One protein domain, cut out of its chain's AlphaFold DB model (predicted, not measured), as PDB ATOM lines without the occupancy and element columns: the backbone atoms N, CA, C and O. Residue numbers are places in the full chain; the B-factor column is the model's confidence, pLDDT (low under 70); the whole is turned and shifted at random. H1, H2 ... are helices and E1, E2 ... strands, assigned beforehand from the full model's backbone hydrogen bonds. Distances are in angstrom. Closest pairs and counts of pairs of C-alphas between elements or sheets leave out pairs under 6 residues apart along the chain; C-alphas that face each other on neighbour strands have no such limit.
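Overview. This is residues 50 to 69 and 78 to 211 of the 229 residues of an uncharacterized protein of Halobacillus sp. BAB-2008 (UniProt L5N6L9). Eight antiparallel strands ring a closed barrel; H1 sits at one end, where the sheet curls round it, and H3 crosses the outside of E1, E2 and E3. The short H2 is also outside, near E2, E6 and E7. The printed part has 154 residues, in the order H1 E1 E2 E3 H2 H3 E4 E5 E6 E7 E8, and its class is mixed, helices and strands. It is compact, with a radius of gyration of the C-alphas of 15.2 A, and spans 46 by 38 by 31 A.

Arrangement. H1, residues 52 to 58, lies outside the barrel, over none of its strands, at a height over the sheet of 6.7 A. E1, residues 61 to 65, is antiparallel to E2, residues 78 to 86, with N 62 and O 83 2.9 A apart; the closest C-alphas of H1 and E2 are those of Glu 57 and Phe 85, 6.0 A. E2 and E3, residues 89 to 94, form a hairpin, with N 84 and O 91 at 2.8 A. H2, residues 110 to 114, is on the barrel, outside it, 5.7 A over the sheet. H3, residues 118 to 128, lies 9.0 A over the sheet, over E2, E3 and, only just with 3 C-alphas, E1; it runs across the strands, only just, at 61 degrees to E2 on the local plane. H2 and H3 are close but not clearly touching, with the C-alphas of Val 113 and Ile 121 6.9 A apart. E4, residues 130 to 143, pairs with E3 (N 92 and O 132, 2.9 A), bends by 68 degrees at residue 136, and pairs beyond it with E5, residues 150 to 157 (N 140 and O 154, 2.9 A). E4 to E8 are a meander, each strand the antiparallel neighbour of the one before, in successive hairpins: E5 with E6, residues 168 to 178 (N 169 and O 153, 2.7 A); E6 with E7, residues 181 to 190 (N 176 and O 183, 2.9 A); and E7 with E8, residues 198 to 206 (N 186 and O 202, 2.8 A). E8 and E1 close the ring, with N 63 and O 203 at 2.7 A. Every O i to N i+4 pair is within hydrogen-bond range in H2 and H3, and 2 of 3 in H1.

Along the chain. H1 begins at C-alpha 52 (-3.134, -48.437, -29.057). H3 is 15.3 A long, E4 34.7 A, E7 27.6 A, E8 25.5 A and E6 25.3 A, with a bend of 80 degrees at residue 171. E8 ends at C-alpha 206 (-2.595, -35.093, -30.170).

Size, cuts and confidence. The two C-alphas farthest apart are those of Glu 105 and Ser 146, 47.7 A. Residues 70 to 77 are not printed, and C-alphas 69 and 78 are 14.2 A apart across the cut. Of the links printed whole, E3 to H2, residues 95 to 109, is long. The mean pLDDT of the printed part is 88.7; residues 160 to 164 and 191 to 197 are under 70.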
ATOM      1  N   VAL A  50      -6.131 -45.347 -35.022       93.56
ATOM      2  CA  VAL A  50      -4.752 -45.688 -34.650       93.56
ATOM      3  C   VAL A  50      -4.783 -46.766 -33.561       93.56
ATOM      4  O   VAL A  50      -5.369 -46.523 -32.501       93.56
ATOM      5  N   PRO A  51      -4.184 -47.950 -33.779       95.12
ATOM      6  CA  PRO A  51      -4.062 -48.977 -32.744       95.12
ATOM      7  C   PRO A  51      -3.326 -48.454 -31.507       95.12
ATOM      8  O   PRO A  51      -2.405 -47.640 -31.623       95.12
ATOM      9  N   LEU A  52      -3.696 -48.924 -30.317       95.44
ATOM     10  CA  LEU A  52      -3.134 -48.437 -29.057       95.44
ATOM     11  C   LEU A  52      -1.613 -48.629 -29.001       95.44
ATOM     12  O   LEU A  52      -0.893 -47.720 -28.589       95.44
ATOM     13  N   SER A  53      -1.105 -49.764 -29.478       95.38
ATOM     14  CA  SER A  53       0.325 -50.068 -29.550       95.38
ATOM     15  C   SER A  53       1.122 -49.081 -30.404       95.38
ATOM     16  O   SER A  53       2.286 -48.805 -30.104       95.38
ATOM     17  N   GLU A  54       0.507 -48.533 -31.451       95.56
ATOM     18  CA  GLU A  54       1.075 -47.473 -32.281       95.56
ATOM     19  C   GLU A  54       0.939 -46.121 -31.577       95.56
ATOM     20  O   GLU A  54       1.936 -45.418 -31.402       95.56
ATOM     21  N   ALA A  55      -0.251 -45.808 -31.058       95.62
ATOM     22  CA  ALA A  55      -0.531 -44.562 -30.355       95.62
ATOM     23  C   ALA A  55       0.404 -44.326 -29.157       95.62
ATOM     24  O   ALA A  55       0.838 -43.191 -28.945       95.62
ATOM     25  N   LEU A  56       0.740 -45.374 -28.392       95.56
ATOM     26  CA  LEU A  56       1.685 -45.302 -27.273       95.56
ATOM     27  C   LEU A  56       3.102 -44.913 -27.725       95.56
ATOM     28  O   LEU A  56       3.802 -44.214 -26.996       95.56
ATOM     29  N   GLU A  57       3.548 -45.351 -28.904       94.44
ATOM     30  CA  GLU A  57       4.890 -45.035 -29.417       94.44
ATOM     31  C   GLU A  57       4.935 -43.693 -30.153       94.44
ATOM     32  O   GLU A  57       5.923 -42.963 -30.030       94.44
ATOM     33  N   GLU A  58       3.887 -43.361 -30.912       94.94
ATOM     34  CA  GLU A  58       3.776 -42.083 -31.618       94.94
ATOM     35  C   GLU A  58       3.605 -40.918 -30.641       94.94
ATOM     36  O   GLU A  58       4.278 -39.893 -30.765       94.94
ATOM     37  N   ASN A  59       2.770 -41.104 -29.615       94.69
ATOM     38  CA  ASN A  59       2.529 -40.119 -28.569       94.69
ATOM     39  C   ASN A  59       3.323 -40.516 -27.326       94.69
ATOM     40  O   ASN A  59       2.841 -41.195 -26.426       94.69
ATOM     41  N   ALA A  60       4.581 -40.090 -27.264       94.88
ATOM     42  CA  ALA A  60       5.519 -40.571 -26.253       94.88
ATOM     43  C   ALA A  60       5.175 -40.179 -24.802       94.88
ATOM     44  O   ALA A  60       5.846 -40.660 -23.890       94.88
ATOM     45  N   ILE A  61       4.223 -39.270 -24.555       97.94
ATOM     46  CA  ILE A  61       3.875 -38.776 -23.215       97.94
ATOM     47  C   ILE A  61       2.405 -39.039 -22.920       97.94
ATOM     48  O   ILE A  61       1.536 -38.603 -23.668       97.94
ATOM     49  N   TRP A  62       2.134 -39.675 -21.781       97.62
ATOM     50  CA  TRP A  62       0.776 -39.917 -21.301       97.62
ATOM     51  C   TRP A  62       0.608 -39.472 -19.849       97.62
ATOM     52  O   TRP A  62       1.498 -39.641 -19.018       97.62
ATOM     53  N   PHE A  63      -0.555 -38.926 -19.521       96.19
ATOM     54  CA  PHE A  63      -0.883 -38.344 -18.229       96.19
ATOM     55  C   PHE A  63      -1.887 -39.228 -17.501       96.19
ATOM     56  O   PHE A  63      -3.025 -39.381 -17.938       96.19
ATOM     57  N   GLY A  64      -1.478 -39.806 -16.374       94.50
ATOM     58  CA  GLY A  64      -2.380 -40.522 -15.479       94.50
ATOM     59  C   GLY A  64      -3.118 -39.538 -14.582       94.50
ATOM     60  O   GLY A  64      -2.495 -38.877 -13.745       94.50
ATOM     61  N   THR A  65      -4.436 -39.463 -14.733       91.50
ATOM     62  CA  THR A  65      -5.299 -38.567 -13.947       91.50
ATOM     63  C   THR A  65      -6.044 -39.322 -12.849       91.50
ATOM     64  O   THR A  65      -6.131 -40.550 -12.859       91.50
ATOM     65  N   SER A  66      -6.579 -38.589 -11.870       80.81
ATOM     66  CA  SER A  66      -7.448 -39.146 -10.822       80.81
ATOM     67  C   SER A  66      -8.936 -39.161 -11.187       80.81
ATOM     68  O   SER A  66      -9.754 -39.485 -10.331       80.81
ATOM     69  N   ALA A  67      -9.299 -38.765 -12.408       87.69
ATOM     70  CA  ALA A  67     -10.682 -38.747 -12.867       87.69
ATOM     71  C   ALA A  67     -11.219 -40.179 -12.994       87.69
ATOM     72  O   ALA A  67     -10.613 -41.010 -13.664       87.69
ATOM     73  N   THR A  68     -12.350 -40.467 -12.352       84.06
ATOM     74  CA  THR A  68     -12.939 -41.818 -12.307       84.06
ATOM     75  C   THR A  68     -14.176 -41.966 -13.182       84.06
ATOM     76  O   THR A  68     -14.564 -43.090 -13.492       84.06
ATOM     77  N   GLU A  69     -14.800 -40.855 -13.580       84.75
ATOM     78  CA  GLU A  69     -16.051 -40.842 -14.343       84.75
ATOM     79  C   GLU A  69     -15.860 -40.180 -15.715       84.75
ATOM     80  O   GLU A  69     -15.141 -39.175 -15.813       84.75
ATOM     81  N   SER A  78      -5.872 -32.794 -11.605       93.50
ATOM     82  CA  SER A  78      -4.495 -33.134 -11.278       93.50
ATOM     83  C   SER A  78      -3.998 -34.353 -12.057       93.50
ATOM     84  O   SER A  78      -4.648 -35.402 -12.142       93.50
ATOM     85  N   ILE A  79      -2.774 -34.231 -12.549       94.38
ATOM     86  CA  ILE A  79      -1.986 -35.296 -13.150       94.38
ATOM     87  C   ILE A  79      -1.146 -35.914 -12.037       94.38
ATOM     88  O   ILE A  79      -0.240 -35.290 -11.491       94.38
ATOM     89  N   GLY A  80      -1.452 -37.162 -11.686       92.31
ATOM     90  CA  GLY A  80      -0.713 -37.894 -10.658       92.31
ATOM     91  C   GLY A  80       0.533 -38.591 -11.196       92.31
ATOM     92  O   GLY A  80       1.448 -38.879 -10.428       92.31
ATOM     93  N   ARG A  81       0.564 -38.898 -12.499       94.12
ATOM     94  CA  ARG A  81       1.681 -39.595 -13.148       94.12
ATOM     95  C   ARG A  81       1.903 -39.104 -14.567       94.12
ATOM     96  O   ARG A  81       0.940 -38.850 -15.283       94.12
ATOM     97  N   VAL A  82       3.162 -39.068 -14.987       96.75
ATOM     98  CA  VAL A  82       3.551 -38.835 -16.385       96.75
ATOM     99  C   VAL A  82       4.285 -40.063 -16.888       96.75
ATOM    100  O   VAL A  82       5.408 -40.318 -16.463       96.75
ATOM    101  N   PHE A  83       3.660 -40.821 -17.775       96.81
ATOM    102  CA  PHE A  83       4.261 -41.960 -18.456       96.81
ATOM    103  C   PHE A  83       5.014 -41.478 -19.690       96.81
ATOM    104  O   PHE A  83       4.553 -40.592 -20.410       96.81
ATOM    105  N   VAL A  84       6.182 -42.066 -19.928       97.31
ATOM    106  CA  VAL A  84       7.001 -41.823 -21.108       97.31
ATOM    107  C   VAL A  84       7.283 -43.149 -21.790       97.31
ATOM    108  O   VAL A  84       8.058 -43.956 -21.277       97.31
ATOM    109  N   PHE A  85       6.674 -43.332 -22.955       96.69
ATOM    110  CA  PHE A  85       6.901 -44.468 -23.835       96.69
ATOM    111  C   PHE A  85       7.974 -44.095 -24.853       96.69
ATOM    112  O   PHE A  85       7.960 -43.008 -25.438       96.69
ATOM    113  N   HIS A  86       8.965 -44.962 -25.029       95.56
ATOM    114  CA  HIS A  86       9.990 -44.739 -26.037       95.56
ATOM    115  C   HIS A  86      10.665 -46.036 -26.450       95.56
ATOM    116  O   HIS A  86      11.354 -46.667 -25.647       95.56
ATOM    117  N   LYS A  87      10.557 -46.377 -27.741       95.12
ATOM    118  CA  LYS A  87      11.247 -47.532 -28.337       95.12
ATOM    119  C   LYS A  87      10.926 -48.833 -27.611       95.12
ATOM    120  O   LYS A  87      11.708 -49.781 -27.678       95.12
ATOM    121  N   GLY A  88       9.756 -48.917 -26.990       94.62
ATOM    122  CA  GLY A  88       9.347 -50.100 -26.257       94.62
ATOM    123  C   GLY A  88       9.670 -50.208 -24.815       94.62
ATOM    124  O   GLY A  88       9.310 -51.223 -24.237       94.62
ATOM    125  N   ALA A  89      10.341 -49.209 -24.277       95.75
ATOM    126  CA  ALA A  89      10.437 -49.064 -22.855       95.75
ATOM    127  C   ALA A  89       9.357 -48.094 -22.393       95.75
ATOM    128  O   ALA A  89       8.985 -47.159 -23.115       95.75
ATOM    129  N   VAL A  90       8.889 -48.304 -21.173       95.44
ATOM    130  CA  VAL A  90       8.042 -47.350 -20.477       95.44
ATOM    131  C   VAL A  90       8.658 -47.025 -19.132       95.44
ATOM    132  O   VAL A  90       9.136 -47.883 -18.398       95.44
ATOM    133  N   LYS A  91       8.627 -45.746 -18.795       95.56
ATOM    134  CA  LYS A  91       8.867 -45.276 -17.437       95.56
ATOM    135  C   LYS A  91       7.801 -44.278 -17.055       95.56
ATOM    136  O   LYS A  91       7.124 -43.738 -17.927       95.56
ATOM    137  N   TYR A  92       7.659 -43.999 -15.771       95.00
ATOM    138  CA  TYR A  92       6.788 -42.922 -15.332       95.00
ATOM    139  C   TYR A  92       7.420 -42.084 -14.237       95.00
ATOM    140  O   TYR A  92       8.320 -42.523 -13.527       95.00
ATOM    141  N   TYR A  93       6.929 -40.859 -14.120       94.50
ATOM    142  CA  TYR A  93       7.235 -39.963 -13.020       94.50
ATOM    143  C   TYR A  93       6.009 -39.888 -12.121       94.50
ATOM    144  O   TYR A  93       4.915 -39.566 -12.593       94.50
ATOM    145  N   ASN A  94       6.177 -40.239 -10.851       92.12
ATOM    146  CA  ASN A  94       5.117 -40.234  -9.856       92.12
ATOM    147  C   ASN A  94       5.108 -38.907  -9.097       92.12
ATOM    148  O   ASN A  94       6.102 -38.550  -8.472       92.12
ATOM    149  N   TYR A  95       3.975 -38.209  -9.111       90.88
ATOM    150  CA  TYR A  95       3.760 -37.008  -8.300       90.88
ATOM    151  C   TYR A  95       3.029 -37.306  -6.991       90.88
ATOM    152  O   TYR A  95       2.617 -36.376  -6.306       90.88
ATOM    153  N   ARG A  96       2.797 -38.576  -6.646       85.56
ATOM    154  CA  ARG A  96       2.198 -38.945  -5.360       85.56
ATOM    155  C   ARG A  96       3.266 -39.344  -4.359       85.56
ATOM    156  O   ARG A  96       4.098 -40.190  -4.681       85.56
ATOM    157  N   ASP A  97       3.175 -38.800  -3.153       77.94
ATOM    158  CA  ASP A  97       3.976 -39.234  -2.018       77.94
ATOM    159  C   ASP A  97       3.630 -40.701  -1.692       77.94
ATOM    160  O   ASP A  97       2.457 -41.035  -1.471       77.94
ATOM    161  N   PRO A  98       4.613 -41.616  -1.688       72.62
ATOM    162  CA  PRO A  98       4.368 -43.025  -1.404       72.62
ATOM    163  C   PRO A  98       3.900 -43.287   0.038       72.62
ATOM    164  O   PRO A  98       3.292 -44.328   0.289       72.62
ATOM    165  N   ALA A  99       4.166 -42.386   0.990       76.44
ATOM    166  CA  ALA A  99       3.835 -42.575   2.400       76.44
ATOM    167  C   ALA A  99       2.349 -42.344   2.706       76.44
ATOM    168  O   ALA A  99       1.784 -43.053   3.542       76.44
ATOM    169  N   ASP A 100       1.711 -41.374   2.046       80.62
ATOM    170  CA  ASP A 100       0.321 -40.992   2.332       80.62
ATOM    171  C   ASP A 100      -0.572 -40.827   1.091       80.62
ATOM    172  O   ASP A 100      -1.758 -40.519   1.216       80.62
ATOM    173  N   SER A 101      -0.040 -41.103  -0.105       77.25
ATOM    174  CA  SER A 101      -0.743 -40.973  -1.388       77.25
ATOM    175  C   SER A 101      -1.228 -39.557  -1.725       77.25
ATOM    176  O   SER A 101      -2.036 -39.409  -2.650       77.25
ATOM    177  N   THR A 102      -0.754 -38.525  -1.018       83.50
ATOM    178  CA  THR A 102      -1.009 -37.122  -1.367       83.50
ATOM    179  C   THR A 102      -0.188 -36.716  -2.586       83.50
ATOM    180  O   THR A 102       0.807 -37.352  -2.924       83.50
ATOM    181  N   LEU A 103      -0.637 -35.692  -3.312       80.81
ATOM    182  CA  LEU A 103       0.140 -35.136  -4.417       80.81
ATOM    183  C   LEU A 103       1.235 -34.224  -3.862       80.81
ATOM    184  O   LEU A 103       0.984 -33.462  -2.929       80.81
ATOM    185  N   VAL A 104       2.414 -34.254  -4.476       84.19
ATOM    186  CA  VAL A 104       3.444 -33.242  -4.235       84.19
ATOM    187  C   VAL A 104       2.908 -31.862  -4.631       84.19
ATOM    188  O   VAL A 104       2.077 -31.737  -5.539       84.19
ATOM    189  N   GLU A 105       3.373 -30.813  -3.950       83.81
ATOM    190  CA  GLU A 105       2.869 -29.446  -4.156       83.81
ATOM    191  C   GLU A 105       3.007 -28.979  -5.616       83.81
ATOM    192  O   GLU A 105       2.128 -28.290  -6.120       83.81
ATOM    193  N   GLU A 106       4.056 -29.417  -6.321       87.88
ATOM    194  CA  GLU A 106       4.373 -29.021  -7.703       87.88
ATOM    195  C   GLU A 106       3.882 -30.017  -8.777       87.88
ATOM    196  O   GLU A 106       4.511 -30.188  -9.831       87.88
ATOM    197  N   HIS A 107       2.775 -30.716  -8.517       89.12
ATOM    198  CA  HIS A 107       2.137 -31.564  -9.528       89.12
ATOM    199  C   HIS A 107       1.562 -30.730 -10.686       89.12
ATOM    200  O   HIS A 107       1.273 -29.546 -10.538       89.12
ATOM    201  N   LEU A 108       1.389 -31.367 -11.845       95.56
ATOM    202  CA  LEU A 108       0.781 -30.739 -13.020       95.56
ATOM    203  C   LEU A 108      -0.739 -30.915 -13.007       95.56
ATOM    204  O   LEU A 108      -1.254 -31.920 -12.516       95.56
ATOM    205  N   THR A 109      -1.448 -29.983 -13.622       95.81
ATOM    206  CA  THR A 109      -2.856 -30.099 -14.018       95.81
ATOM    207  C   THR A 109      -2.974 -30.230 -15.538       95.81
ATOM    208  O   THR A 109      -1.983 -30.107 -16.262       95.81
ATOM    209  N   ILE A 110      -4.183 -30.492 -16.045       95.56
ATOM    210  CA  ILE A 110      -4.433 -30.462 -17.493       95.56
ATOM    211  C   ILE A 110      -4.162 -29.059 -18.059       95.56
ATOM    212  O   ILE A 110      -3.570 -28.957 -19.128       95.56
ATOM    213  N   GLU A 111      -4.539 -27.992 -17.344       96.50
ATOM    214  CA  GLU A 111      -4.273 -26.605 -17.758       96.50
ATOM    215  C   GLU A 111      -2.772 -26.346 -17.945       96.50
ATOM    216  O   GLU A 111      -2.377 -25.778 -18.958       96.50
ATOM    217  N   ASP A 112      -1.930 -26.838 -17.033       96.88
ATOM    218  CA  ASP A 112      -0.482 -26.614 -17.109       96.88
ATOM    219  C   ASP A 112       0.142 -27.228 -18.370       96.88
ATOM    220  O   ASP A 112       1.029 -26.638 -18.982       96.88
ATOM    221  N   VAL A 113      -0.305 -28.422 -18.780       97.12
ATOM    222  CA  VAL A 113       0.343 -29.176 -19.872       97.12
ATOM    223  C   VAL A 113      -0.096 -28.753 -21.272       97.12
ATOM    224  O   VAL A 113       0.581 -29.101 -22.245       97.12
ATOM    225  N   VAL A 114      -1.197 -28.007 -21.397       96.25
ATOM    226  CA  VAL A 114      -1.690 -27.463 -22.676       96.25
ATOM    227  C   VAL A 114      -0.584 -26.659 -23.359       96.25
ATOM    228  O   VAL A 114      -0.182 -26.996 -24.476       96.25
ATOM    229  N   ASP A 115      -0.006 -25.695 -22.642       95.25
ATOM    230  CA  ASP A 115       0.986 -24.755 -23.178       95.25
ATOM    231  C   ASP A 115       2.423 -25.299 -23.170       95.25
ATOM    232  O   ASP A 115       3.342 -24.670 -23.700       95.25
ATOM    233  N   MET A 116       2.642 -26.477 -22.583       97.69
ATOM    234  CA  MET A 116       3.966 -27.082 -22.503       97.69
ATOM    235  C   MET A 116       4.256 -27.976 -23.708       97.69
ATOM    236  O   MET A 116       3.438 -28.789 -24.154       97.69
ATOM    237  N   SER A 117       5.490 -27.888 -24.195       97.12
ATOM    238  CA  SER A 117       6.052 -28.886 -25.099       97.12
ATOM    239  C   SER A 117       6.382 -30.185 -24.361       97.12
ATOM    240  O   SER A 117       6.688 -30.192 -23.166       97.12
ATOM    241  N   ASP A 118       6.473 -31.287 -25.102       97.00
ATOM    242  CA  ASP A 118       6.930 -32.580 -24.583       97.00
ATOM    243  C   ASP A 118       8.250 -32.504 -23.809       97.00
ATOM    244  O   ASP A 118       8.470 -33.196 -22.811       97.00
ATOM    245  N   LYS A 119       9.167 -31.653 -24.277       97.69
ATOM    246  CA  LYS A 119      10.467 -31.452 -23.640       97.69
ATOM    247  C   LYS A 119      10.326 -30.753 -22.291       97.69
ATOM    248  O   LYS A 119      11.050 -31.101 -21.357       97.69
ATOM    249  N   GLU A 120       9.435 -29.773 -22.193       98.31
ATOM    250  CA  GLU A 120       9.147 -29.063 -20.946       98.31
ATOM    251  C   GLU A 120       8.439 -29.979 -19.955       98.31
ATOM    252  O   GLU A 120       8.871 -30.050 -18.807       98.31
ATOM    253  N   ILE A 121       7.458 -30.763 -20.412       98.00
ATOM    254  CA  ILE A 121       6.749 -31.745 -19.582       98.00
ATOM    255  C   ILE A 121       7.732 -32.765 -19.007       98.00
ATOM    256  O   ILE A 121       7.792 -32.959 -17.795       98.00
ATOM    257  N   LYS A 122       8.567 -33.383 -19.856       97.12
ATOM    258  CA  LYS A 122       9.584 -34.354 -19.412       97.12
ATOM    259  C   LYS A 122      10.572 -33.736 -18.428       97.12
ATOM    260  O   LYS A 122      11.004 -34.404 -17.492       97.12
ATOM    261  N   LYS A 123      10.958 -32.477 -18.648       97.94
ATOM    262  CA  LYS A 123      11.864 -31.758 -17.749       97.94
ATOM    263  C   LYS A 123      11.209 -31.521 -16.386       97.94
ATOM    264  O   LYS A 123      11.838 -31.855 -15.389       97.94
ATOM    265  N   HIS A 124       9.978 -31.008 -16.353       97.50
ATOM    266  CA  HIS A 124       9.219 -30.788 -15.116       97.50
ATOM    267  C   HIS A 124       9.030 -32.096 -14.348       97.50
ATOM    268  O   HIS A 124       9.392 -32.186 -13.178       97.50
ATOM    269  N   ALA A 125       8.579 -33.146 -15.036       96.75
ATOM    270  CA  ALA A 125       8.355 -34.462 -14.449       96.75
ATOM    271  C   ALA A 125       9.616 -35.056 -13.820       96.75
ATOM    272  O   ALA A 125       9.564 -35.585 -12.716       96.75
ATOM    273  N   LYS A 126      10.770 -34.886 -14.467       96.75
ATOM    274  CA  LYS A 126      12.057 -35.317 -13.917       96.75
ATOM    275  C   LYS A 126      12.513 -34.500 -12.703       96.75
ATOM    276  O   LYS A 126      13.273 -35.009 -11.886       96.75
ATOM    277  N   GLN A 127      12.147 -33.223 -12.629       96.31
ATOM    278  CA  GLN A 127      12.543 -32.346 -11.524       96.31
ATOM    279  C   GLN A 127      11.678 -32.567 -10.281       96.31
ATOM    280  O   GLN A 127      12.204 -32.487  -9.175       96.31
ATOM    281  N   ASN A 128      10.394 -32.869 -10.484       95.56
ATOM    282  CA  ASN A 128       9.377 -32.804  -9.434       95.56
ATOM    283  C   ASN A 128       8.705 -34.148  -9.121       95.56
ATOM    284  O   ASN A 128       8.022 -34.261  -8.107       95.56
ATOM    285  N   GLY A 129       8.871 -35.160  -9.972       93.81
ATOM    286  CA  GLY A 129       8.333 -36.503  -9.766       93.81
ATOM    287  C   GLY A 129       9.416 -37.533  -9.458       93.81
ATOM    288  O   GLY A 129      10.569 -37.406  -9.875       93.81
ATOM    289  N   GLU A 130       9.030 -38.597  -8.760       92.88
ATOM    290  CA  GLU A 130       9.873 -39.777  -8.569       92.88
ATOM    291  C   GLU A 130       9.903 -40.601  -9.863       92.88
ATOM    292  O   GLU A 130       8.858 -41.037 -10.348       92.88
ATOM    293  N   GLU A 131      11.089 -40.804 -10.443       94.62
ATOM    294  CA  GLU A 131      11.254 -41.619 -11.651       94.62
ATOM    295  C   GLU A 131      11.192 -43.114 -11.311       94.62
ATOM    296  O   GLU A 131      11.972 -43.610 -10.501       94.62
ATOM    297  N   VAL A 132      10.306 -43.836 -11.997       92.25
ATOM    298  CA  VAL A 132      10.176 -45.291 -11.929       92.25
ATOM    299  C   VAL A 132      10.336 -45.861 -13.334       92.25
ATOM    300  O   VAL A 132       9.505 -45.625 -14.214       92.25
ATOM    301  N   ASP A 133      11.413 -46.613 -13.537       93.69
ATOM    302  CA  ASP A 133      11.670 -47.347 -14.776       93.69
ATOM    303  C   ASP A 133      10.956 -48.701 -14.732       93.69
ATOM    304  O   ASP A 133      11.184 -49.494 -13.817       93.69
ATOM    305  N   LEU A 134      10.065 -48.950 -15.695       92.19
ATOM    306  CA  LEU A 134       9.338 -50.214 -15.801       92.19
ATOM    307  C   LEU A 134       9.995 -51.181 -16.801       92.19
ATOM    308  O   LEU A 134       9.594 -52.344 -16.863       92.19
ATOM    309  N   GLY A 135      11.034 -50.743 -17.520       94.38
ATOM    310  CA  GLY A 135      11.723 -51.538 -18.531       94.38
ATOM    311  C   GLY A 135      10.926 -51.673 -19.825       94.38
ATOM    312  O   GLY A 135      10.127 -50.797 -20.175       94.38
ATOM    313  N   ASP A 136      11.178 -52.763 -20.550       96.00
ATOM    314  CA  ASP A 136      10.449 -53.075 -21.776       96.00
ATOM    315  C   ASP A 136       8.978 -53.388 -21.466       96.00
ATOM    316  O   ASP A 136       8.647 -53.892 -20.386       96.00
ATOM    317  N   TYR A 137       8.096 -53.069 -22.416       94.44
ATOM    318  CA  TYR A 137       6.668 -53.347 -22.315       94.44
ATOM    319  C   TYR A 137       6.107 -54.122 -23.512       94.44
ATOM    320  O   TYR A 137       6.584 -54.006 -24.653       94.44
ATOM    321  N   SER A 138       5.032 -54.853 -23.229       95.00
ATOM    322  CA  SER A 138       4.110 -55.441 -24.199       95.00
ATOM    323  C   SER A 138       2.660 -55.107 -23.830       95.00
ATOM    324  O   SER A 138       2.363 -54.715 -22.700       95.00
ATOM    325  N   LEU A 139       1.764 -55.224 -24.803       94.56
ATOM    326  CA  LEU A 139       0.322 -55.128 -24.635       94.56
ATOM    327  C   LEU A 139      -0.259 -56.514 -24.825       94.56
ATOM    328  O   LEU A 139      -0.064 -57.134 -25.865       94.56
ATOM    329  N   ASP A 140      -0.929 -56.998 -23.796       93.62
ATOM    330  CA  ASP A 140      -1.528 -58.313 -23.810       93.62
ATOM    331  C   ASP A 140      -3.036 -58.202 -24.014       93.62
ATOM    332  O   ASP A 140      -3.736 -57.589 -23.201       93.62
ATOM    333  N   ILE A 141      -3.508 -58.747 -25.129       93.25
ATOM    334  CA  ILE A 141      -4.905 -58.727 -25.548       93.25
ATOM    335  C   ILE A 141      -5.653 -59.846 -24.836       93.25
ATOM    336  O   ILE A 141      -5.269 -61.014 -24.915       93.25
ATOM    337  N   ALA A 142      -6.777 -59.482 -24.225       91.50
ATOM    338  CA  ALA A 142      -7.813 -60.427 -23.852       91.50
ATOM    339  C   ALA A 142      -9.004 -60.293 -24.801       91.50
ATOM    340  O   ALA A 142      -9.482 -59.189 -25.079       91.50
ATOM    341  N   LEU A 143      -9.468 -61.438 -25.288       91.50
ATOM    342  CA  LEU A 143     -10.606 -61.535 -26.188       91.50
ATOM    343  C   LEU A 143     -11.896 -61.789 -25.412       91.50
ATOM    344  O   LEU A 143     -11.872 -62.347 -24.317       91.50
ATOM    345  N   ASP A 144     -13.013 -61.404 -26.019       88.50
ATOM    346  CA  ASP A 144     -14.348 -61.742 -25.538       88.50
ATOM    347  C   ASP A 144     -14.615 -63.261 -25.559       88.50
ATOM    348  O   ASP A 144     -13.865 -64.046 -26.142       88.50
ATOM    349  N   ASP A 145     -15.740 -63.693 -24.978       89.62
ATOM    350  CA  ASP A 145     -16.146 -65.112 -24.930       89.62
ATOM    351  C   ASP A 145     -16.264 -65.772 -26.321       89.62
ATOM    352  O   ASP A 145     -16.305 -67.001 -26.439       89.62
ATOM    353  N   SER A 146     -16.366 -64.973 -27.389       90.06
ATOM    354  CA  SER A 146     -16.431 -65.464 -28.765       90.06
ATOM    355  C   SER A 146     -15.051 -65.669 -29.395       90.06
ATOM    356  O   SER A 146     -14.956 -66.321 -30.439       90.06
ATOM    357  N   GLY A 147     -13.998 -65.129 -28.774       87.75
ATOM    358  CA  GLY A 147     -12.627 -65.140 -29.273       87.75
ATOM    359  C   GLY A 147     -12.415 -64.248 -30.496       87.75
ATOM    360  O   GLY A 147     -11.446 -64.458 -31.223       87.75
ATOM    361  N   ASN A 148     -13.325 -63.308 -30.778       85.38
ATOM    362  CA  ASN A 148     -13.282 -62.520 -32.017       85.38
ATOM    363  C   ASN A 148     -13.006 -61.036 -31.790       85.38
ATOM    364  O   ASN A 148     -12.525 -60.382 -32.713       85.38
ATOM    365  N   LEU A 149     -13.332 -60.497 -30.615       88.06
ATOM    366  CA  LEU A 149     -13.187 -59.074 -30.321       88.06
ATOM    367  C   LEU A 149     -12.272 -58.870 -29.119       88.06
ATOM    368  O   LEU A 149     -12.417 -59.561 -28.113       88.06
ATOM    369  N   THR A 150     -11.366 -57.899 -29.212       90.62
ATOM    370  CA  THR A 150     -10.566 -57.448 -28.068       90.62
ATOM    371  C   THR A 150     -11.473 -56.780 -27.035       90.62
ATOM    372  O   THR A 150     -12.089 -55.749 -27.309       90.62
ATOM    373  N   GLU A 151     -11.552 -57.359 -25.837       88.62
ATOM    374  CA  GLU A 151     -12.315 -56.807 -24.714       88.62
ATOM    375  C   GLU A 151     -11.485 -55.763 -23.954       88.62
ATOM    376  O   GLU A 151     -11.968 -54.673 -23.628       88.62
ATOM    377  N   PHE A 152     -10.216 -56.083 -23.690       90.81
ATOM    378  CA  PHE A 152      -9.268 -55.188 -23.039       90.81
ATOM    379  C   PHE A 152      -7.824 -55.514 -23.415       90.81
ATOM    380  O   PHE A 152      -7.493 -56.635 -23.800       90.81
ATOM    381  N   GLU A 153      -6.944 -54.540 -23.203       92.06
ATOM    382  CA  GLU A 153      -5.498 -54.721 -23.306       92.06
ATOM    383  C   GLU A 153      -4.813 -54.446 -21.984       92.06
ATOM    384  O   GLU A 153      -5.159 -53.511 -21.264       92.06
ATOM    385  N   ARG A 154      -3.798 -55.231 -21.652       92.25
ATOM    386  CA  ARG A 154      -3.043 -55.079 -20.415       92.25
ATOM    387  C   ARG A 154      -1.606 -54.679 -20.715       92.25
ATOM    388  O   ARG A 154      -0.900 -55.387 -21.421       92.25
ATOM    389  N   LEU A 155      -1.145 -53.577 -20.123       92.38
ATOM    390  CA  LEU A 155       0.255 -53.158 -20.224       92.38
ATOM    391  C   LEU A 155       1.138 -54.034 -19.334       92.38
ATOM    392  O   LEU A 155       1.157 -53.821 -18.123       92.38
ATOM    393  N   ILE A 156       1.892 -54.963 -19.911       91.25
ATOM    394  CA  ILE A 156       2.861 -55.811 -19.206       91.25
ATOM    395  C   ILE A 156       4.244 -55.166 -19.267       91.25
ATOM    396  O   ILE A 156       4.614 -54.608 -20.296       91.25
ATOM    397  N   THR A 157       5.012 -55.229 -18.178       91.06
ATOM    398  CA  THR A 157       6.351 -54.622 -18.097       91.06
ATOM    399  C   THR A 157       7.329 -55.502 -17.324       91.06
ATOM    400  O   THR A 157       6.938 -56.095 -16.320       91.06
ATOM    401  N   ASP A 158       8.605 -55.501 -17.704       87.06
ATOM    402  CA  ASP A 158       9.625 -56.395 -17.133       87.06
ATOM    403  C   ASP A 158       9.962 -56.150 -15.654       87.06
ATOM    404  O   ASP A 158      10.318 -57.080 -14.932       87.06
ATOM    405  N   GLN A 159       9.921 -54.895 -15.198       82.12
ATOM    406  CA  GLN A 159      10.496 -54.500 -13.901       82.12
ATOM    407  C   GLN A 159       9.455 -54.316 -12.792       82.12
ATOM    408  O   GLN A 159       9.741 -53.707 -11.757       82.12
ATOM    409  N   ARG A 160       8.223 -54.802 -12.980       67.31
ATOM    410  CA  ARG A 160       7.149 -54.481 -12.041       67.31
ATOM    411  C   ARG A 160       7.148 -55.376 -10.794       67.31
ATOM    412  O   ARG A 160       7.251 -56.594 -10.926       67.31
ATOM    413  N   PRO A 161       6.964 -54.805  -9.588       62.19
ATOM    414  CA  PRO A 161       6.766 -55.583  -8.368       62.19
ATOM    415  C   PRO A 161       5.567 -56.543  -8.480       62.19
ATOM    416  O   PRO A 161       4.505 -56.156  -8.967       62.19
ATOM    417  N   GLU A 162       5.720 -57.786  -8.005       61.72
ATOM    418  CA  GLU A 162       4.706 -58.861  -8.091       61.72
ATOM    419  C   GLU A 162       3.338 -58.500  -7.471       61.72
ATOM    420  O   GLU A 162       2.319 -59.138  -7.743       61.72
ATOM    421  N   ASP A 163       3.295 -57.496  -6.599       60.84
ATOM    422  CA  ASP A 163       2.101 -57.016  -5.910       60.84
ATOM    423  C   ASP A 163       1.344 -55.919  -6.672       60.84
ATOM    424  O   ASP A 163       0.191 -55.612  -6.346       60.84
ATOM    425  N   GLU A 164       1.935 -55.375  -7.734       65.25
ATOM    426  CA  GLU A 164       1.361 -54.306  -8.522       65.25
ATOM    427  C   GLU A 164       0.707 -54.821  -9.822       65.25
ATOM    428  O   GLU A 164       1.370 -55.024 -10.834       65.25
ATOM    429  N   LYS A 165      -0.630 -54.926  -9.867       70.00
ATOM    430  CA  LYS A 165      -1.313 -55.316 -11.120       70.00
ATOM    431  C   LYS A 165      -1.185 -54.253 -12.214       70.00
ATOM    432  O   LYS A 165      -1.306 -53.053 -11.937       70.00
ATOM    433  N   TYR A 166      -0.956 -54.719 -13.439       72.62
ATOM    434  CA  TYR A 166      -0.868 -53.975 -14.702       72.62
ATOM    435  C   TYR A 166      -2.069 -53.056 -14.962       72.62
ATOM    436  O   TYR A 166      -3.187 -53.437 -14.606       72.62
ATOM    437  N   PRO A 167      -1.861 -51.834 -15.503       82.75
ATOM    438  CA  PRO A 167      -2.958 -51.072 -16.077       82.75
ATOM    439  C   PRO A 167      -3.621 -51.913 -17.165       82.75
ATOM    440  O   PRO A 167      -2.938 -52.451 -18.038       82.75
ATOM    441  N   THR A 168      -4.938 -52.015 -17.088       87.38
ATOM    442  CA  THR A 168      -5.774 -52.587 -18.133       87.38
ATOM    443  C   THR A 168      -6.485 -51.440 -18.834       87.38
ATOM    444  O   THR A 168      -7.202 -50.678 -18.185       87.38
ATOM    445  N   PHE A 169      -6.280 -51.309 -20.133       89.69
ATOM    446  CA  PHE A 169      -6.972 -50.377 -21.003       89.69
ATOM    447  C   PHE A 169      -8.319 -50.962 -21.420       89.69
ATOM    448  O   PHE A 169      -8.395 -52.123 -21.819       89.69
ATOM    449  N   SER A 170      -9.378 -50.163 -21.317       86.25
ATOM    450  CA  SER A 170     -10.679 -50.492 -21.897       86.25
ATOM    451  C   SER A 170     -10.855 -49.789 -23.240       86.25
ATOM    452  O   SER A 170     -10.156 -48.827 -23.557       86.25
ATOM    453  N   SER A 171     -11.864 -50.203 -24.003       83.38
ATOM    454  CA  SER A 171     -12.276 -49.528 -25.240       83.38
ATOM    455  C   SER A 171     -12.899 -48.140 -25.016       83.38
ATOM    456  O   SER A 171     -13.338 -47.491 -25.966       83.38
ATOM    457  N   THR A 172     -12.971 -47.659 -23.769       84.88
ATOM    458  CA  THR A 172     -13.529 -46.346 -23.437       84.88
ATOM    459  C   THR A 172     -12.556 -45.254 -23.854       84.88
ATOM    460  O   THR A 172     -11.646 -44.901 -23.105       84.88
ATOM    461  N   ILE A 173     -12.754 -44.712 -25.051       82.81
ATOM    462  CA  ILE A 173     -11.877 -43.703 -25.642       82.81
ATOM    463  C   ILE A 173     -12.664 -42.413 -25.825       82.81
ATOM    464  O   ILE A 173     -13.749 -42.400 -26.402       82.81
ATOM    465  N   MET A 174     -12.130 -41.324 -25.280       87.50
ATOM    466  CA  MET A 174     -12.793 -40.027 -25.237       87.50
ATOM    467  C   MET A 174     -11.861 -38.964 -25.818       87.50
ATOM    468  O   MET A 174     -10.972 -38.472 -25.114       87.50
ATOM    469  N   PRO A 175     -12.055 -38.586 -27.090       87.75
ATOM    470  CA  PRO A 175     -11.511 -37.342 -27.606       87.75
ATOM    471  C   PRO A 175     -12.043 -36.178 -26.765       87.75
ATOM    472  O   PRO A 175     -13.237 -36.100 -26.473       87.75
ATOM    473  N   THR A 176     -11.160 -35.278 -26.355       90.44
ATOM    474  CA  THR A 176     -11.516 -34.087 -25.583       90.44
ATOM    475  C   THR A 176     -10.641 -32.922 -26.016       90.44
ATOM    476  O   THR A 176      -9.550 -33.118 -26.542       90.44
ATOM    477  N   ASN A 177     -11.115 -31.701 -25.808       92.75
ATOM    478  CA  ASN A 177     -10.383 -30.495 -26.164       92.75
ATOM    479  C   ASN A 177     -10.309 -29.574 -24.945       92.75
ATOM    480  O   ASN A 177     -11.320 -29.314 -24.289       92.75
ATOM    481  N   PHE A 178      -9.107 -29.084 -24.656       90.69
ATOM    482  CA  PHE A 178      -8.864 -28.081 -23.626       90.69
ATOM    483  C   PHE A 178      -8.005 -26.970 -24.227       90.69
ATOM    484  O   PHE A 178      -6.891 -27.236 -24.664       90.69
ATOM    485  N   PHE A 179      -8.512 -25.732 -24.228       87.62
ATOM    486  CA  PHE A 179      -7.776 -24.545 -24.693       87.62
ATOM    487  C   PHE A 179      -7.117 -24.736 -26.069       87.62
ATOM    488  O   PHE A 179      -5.914 -24.549 -26.225       87.62
ATOM    489  N   ASP A 180      -7.905 -25.167 -27.055       91.00
ATOM    490  CA  ASP A 180      -7.451 -25.426 -28.428       91.00
ATOM    491  C   ASP A 180      -6.404 -26.551 -28.560       91.00
ATOM    492  O   ASP A 180      -5.883 -26.783 -29.649       91.00
ATOM    493  N   THR A 181      -6.124 -27.291 -27.483       94.56
ATOM    494  CA  THR A 181      -5.307 -28.507 -27.510       94.56
ATOM    495  C   THR A 181      -6.208 -29.729 -27.474       94.56
ATOM    496  O   THR A 181      -6.994 -29.917 -26.539       94.56
ATOM    497  N   ASP A 182      -6.067 -30.578 -28.487       95.06
ATOM    498  CA  ASP A 182      -6.753 -31.858 -28.543       95.06
ATOM    499  C   ASP A 182      -6.030 -32.888 -27.673       95.06
ATOM    500  O   ASP A 182      -4.803 -33.028 -27.687       95.06
ATOM    501  N   PHE A 183      -6.823 -33.631 -26.916       95.19
ATOM    502  CA  PHE A 183      -6.384 -34.775 -26.141       95.19
ATOM    503  C   PHE A 183      -7.212 -35.995 -26.515       95.19
ATOM    504  O   PHE A 183      -8.391 -35.902 -26.863       95.19
ATOM    505  N   VAL A 184      -6.612 -37.164 -26.338       94.81
ATOM    506  CA  VAL A 184      -7.340 -38.431 -26.319       94.81
ATOM    507  C   VAL A 184      -7.164 -39.050 -24.945       94.81
ATOM    508  O   VAL A 184      -6.039 -39.216 -24.473       94.81
ATOM    509  N   ALA A 185      -8.281 -39.358 -24.288       93.88
ATOM    510  CA  ALA A 185      -8.297 -40.101 -23.038       93.88
ATOM    511  C   ALA A 185      -8.674 -41.560 -23.304       93.88
ATOM    512  O   ALA A 185      -9.652 -41.820 -24.002       93.88
ATOM    513  N   ILE A 186      -7.946 -42.498 -22.706       93.12
ATOM    514  CA  ILE A 186      -8.299 -43.916 -22.668       93.12
ATOM    515  C   ILE A 186      -8.612 -44.335 -21.235       93.12
ATOM    516  O   ILE A 186      -7.891 -43.996 -20.287       93.12
ATOM    517  N   GLY A 187      -9.726 -45.043 -21.076       92.25
ATOM    518  CA  GLY A 187     -10.145 -45.638 -19.822       92.25
ATOM    519  C   GLY A 187      -9.124 -46.666 -19.363       92.25
ATOM    520  O   GLY A 187      -8.690 -47.534 -20.116       92.25
ATOM    521  N   THR A 188      -8.737 -46.562 -18.101       91.31
ATOM    522  CA  THR A 188      -7.858 -47.527 -17.454       91.31
ATOM    523  C   THR A 188      -8.534 -48.083 -16.224       91.31
ATOM    524  O   THR A 188      -9.221 -47.377 -15.484       91.31
ATOM    525  N   SER A 189      -8.305 -49.360 -15.974       88.06
ATOM    526  CA  SER A 189      -8.632 -49.992 -14.713       88.06
ATOM    527  C   SER A 189      -7.387 -50.653 -14.150       88.06
ATOM    528  O   SER A 189      -6.524 -51.163 -14.866       88.06
ATOM    529  N   ARG A 190      -7.273 -50.628 -12.829       78.62
ATOM    530  CA  ARG A 190      -6.271 -51.387 -12.103       78.62
ATOM    531  C   ARG A 190      -6.970 -52.167 -11.016       78.62
ATOM    532  O   ARG A 190      -7.589 -51.601 -10.117       78.62
ATOM    533  N   LEU A 191      -6.827 -53.482 -11.057       55.81
ATOM    534  CA  LEU A 191      -7.224 -54.316  -9.936       55.81
ATOM    535  C   LEU A 191      -6.217 -54.089  -8.796       55.81
ATOM    536  O   LEU A 191      -5.029 -54.358  -8.941       55.81
ATOM    537  N   VAL A 192      -6.660 -53.590  -7.648       59.81
ATOM    538  CA  VAL A 192      -5.804 -53.501  -6.456       59.81
ATOM    539  C   VAL A 192      -5.911 -54.825  -5.700       59.81
ATOM    540  O   VAL A 192      -7.007 -55.367  -5.542       59.81
ATOM    541  N   LYS A 193      -4.791 -55.400  -5.246       53.00
ATOM    542  CA  LYS A 193      -4.812 -56.650  -4.470       53.00
ATOM    543  C   LYS A 193      -5.640 -56.446  -3.194       53.00
ATOM    544  O   LYS A 193      -5.252 -55.677  -2.323       53.00
ATOM    545  N   GLY A 194      -6.783 -57.130  -3.098       52.19
ATOM    546  CA  GLY A 194      -7.708 -57.010  -1.963       52.19
ATOM    547  C   GLY A 194      -8.524 -55.711  -1.919       52.19
ATOM    548  O   GLY A 194      -9.163 -55.450  -0.904       52.19
ATOM    549  N   GLY A 195      -8.508 -54.909  -2.988       56.69
ATOM    550  CA  GLY A 195      -9.248 -53.651  -3.091       56.69
ATOM    551  C   GLY A 195     -10.267 -53.646  -4.230       56.69
ATOM    552  O   GLY A 195     -10.336 -54.573  -5.039       56.69
ATOM    553  N   TRP A 196     -11.053 -52.575  -4.289       45.94
ATOM    554  CA  TRP A 196     -11.916 -52.277  -5.429       45.94
ATOM    555  C   TRP A 196     -11.063 -51.901  -6.651       45.94
ATOM    556  O   TRP A 196      -9.966 -51.357  -6.472       45.94
ATOM    557  N   PRO A 197     -11.518 -52.193  -7.883       61.91
ATOM    558  CA  PRO A 197     -10.852 -51.704  -9.081       61.91
ATOM    559  C   PRO A 197     -10.725 -50.180  -9.002       61.91
ATOM    560  O   PRO A 197     -11.711 -49.478  -8.789       61.91
ATOM    561  N   ALA A 198      -9.504 -49.676  -9.146       76.94
ATOM    562  CA  ALA A 198      -9.270 -48.256  -9.329       76.94
ATOM    563  C   ALA A 198      -9.426 -47.965 -10.822       76.94
ATOM    564  O   ALA A 198      -8.633 -48.465 -11.623       76.94
ATOM    565  N   SER A 199     -10.460 -47.214 -11.192       83.12
ATOM    566  CA  SER A 199     -10.591 -46.659 -12.535       83.12
ATOM    567  C   SER A 199      -9.851 -45.327 -12.627       83.12
ATOM    568  O   SER A 199      -9.669 -44.620 -11.633       83.12
ATOM    569  N   GLY A 200      -9.393 -45.002 -13.823       88.75
ATOM    570  CA  GLY A 200      -8.736 -43.744 -14.127       88.75
ATOM    571  C   GLY A 200      -8.698 -43.516 -15.627       88.75
ATOM    572  O   GLY A 200      -9.096 -44.387 -16.401       88.75
ATOM    573  N   TYR A 201      -8.135 -42.391 -16.045       92.56
ATOM    574  CA  TYR A 201      -7.860 -42.135 -17.454       92.56
ATOM    575  C   TYR A 201      -6.379 -41.866 -17.677       92.56
ATOM    576  O   TYR A 201      -5.742 -41.145 -16.899       92.56
ATOM    577  N   LEU A 202      -5.864 -42.426 -18.770       94.19
ATOM    578  CA  LEU A 202      -4.608 -42.008 -19.376       94.19
ATOM    579  C   LEU A 202      -4.919 -41.056 -20.523       94.19
ATOM    580  O   LEU A 202      -5.699 -41.389 -21.407       94.19
ATOM    581  N   LEU A 203      -4.338 -39.864 -20.481       95.31
ATOM    582  CA  LEU A 203      -4.544 -38.826 -21.487       95.31
ATOM    583  C   LEU A 203      -3.259 -38.609 -22.270       95.31
ATOM    584  O   LEU A 203      -2.180 -38.665 -21.692       95.31
ATOM    585  N   THR A 204      -3.352 -38.262 -23.543       97.25
ATOM    586  CA  THR A 204      -2.208 -37.751 -24.305       97.25
ATOM    587  C   THR A 204      -2.628 -36.590 -25.193       97.25
ATOM    588  O   THR A 204      -3.798 -36.505 -25.572       97.25
ATOM    589  N   LYS A 205      -1.691 -35.681 -25.480       96.62
ATOM    590  CA  LYS A 205      -1.884 -34.591 -26.444       96.62
ATOM    591  C   LYS A 205      -1.781 -35.163 -27.851       96.62
ATOM    592  O   LYS A 205      -0.892 -35.969 -28.102       96.62
ATOM    593  N   VAL A 206      -2.641 -34.710 -28.755       95.69
ATOM    594  CA  VAL A 206      -2.595 -35.093 -30.170       95.69
ATOM    595  C   VAL A 206      -2.590 -33.851 -31.058       95.69
ATOM    596  O   VAL A 206      -3.266 -32.868 -30.770       95.69
ATOM    597  N   ASP A 207      -1.827 -33.889 -32.154       92.25
ATOM    598  CA  ASP A 207      -1.720 -32.758 -33.095       92.25
ATOM    599  C   ASP A 207      -2.983 -32.565 -33.950       92.25
ATOM    600  O   ASP A 207      -3.206 -31.505 -34.538       92.25
ATOM    601  N   LYS A 208      -3.786 -33.621 -34.074       89.69
ATOM    602  CA  LYS A 208      -5.052 -33.642 -34.804       89.69
ATOM    603  C   LYS A 208      -6.039 -34.556 -34.077       89.69
ATOM    604  O   LYS A 208      -5.590 -35.536 -33.468       89.69
ATOM    605  N   PRO A 209      -7.356 -34.319 -34.201       86.25
ATOM    606  CA  PRO A 209      -8.365 -35.244 -33.702       86.25
ATOM    607  C   PRO A 209      -8.079 -36.655 -34.218       86.25
ATOM    608  O   PRO A 209      -8.058 -36.891 -35.426       86.25
ATOM    609  N   THR A 210      -7.795 -37.564 -33.293       89.94
ATOM    610  CA  THR A 210      -7.397 -38.943 -33.580       89.94
ATOM    611  C   THR A 210      -8.238 -39.863 -32.712       89.94
ATOM    612  O   THR A 210      -8.515 -39.542 -31.555       89.94
ATOM    613  N   ILE A 211      -8.669 -40.994 -33.266       89.94
ATOM    614  CA  ILE A 211      -9.400 -42.011 -32.517       89.94
ATOM    615  C   ILE A 211      -8.459 -43.189 -32.331       89.94
ATOM    616  O   ILE A 211      -8.026 -43.812 -33.300       89.94
TER     617      ILE A 211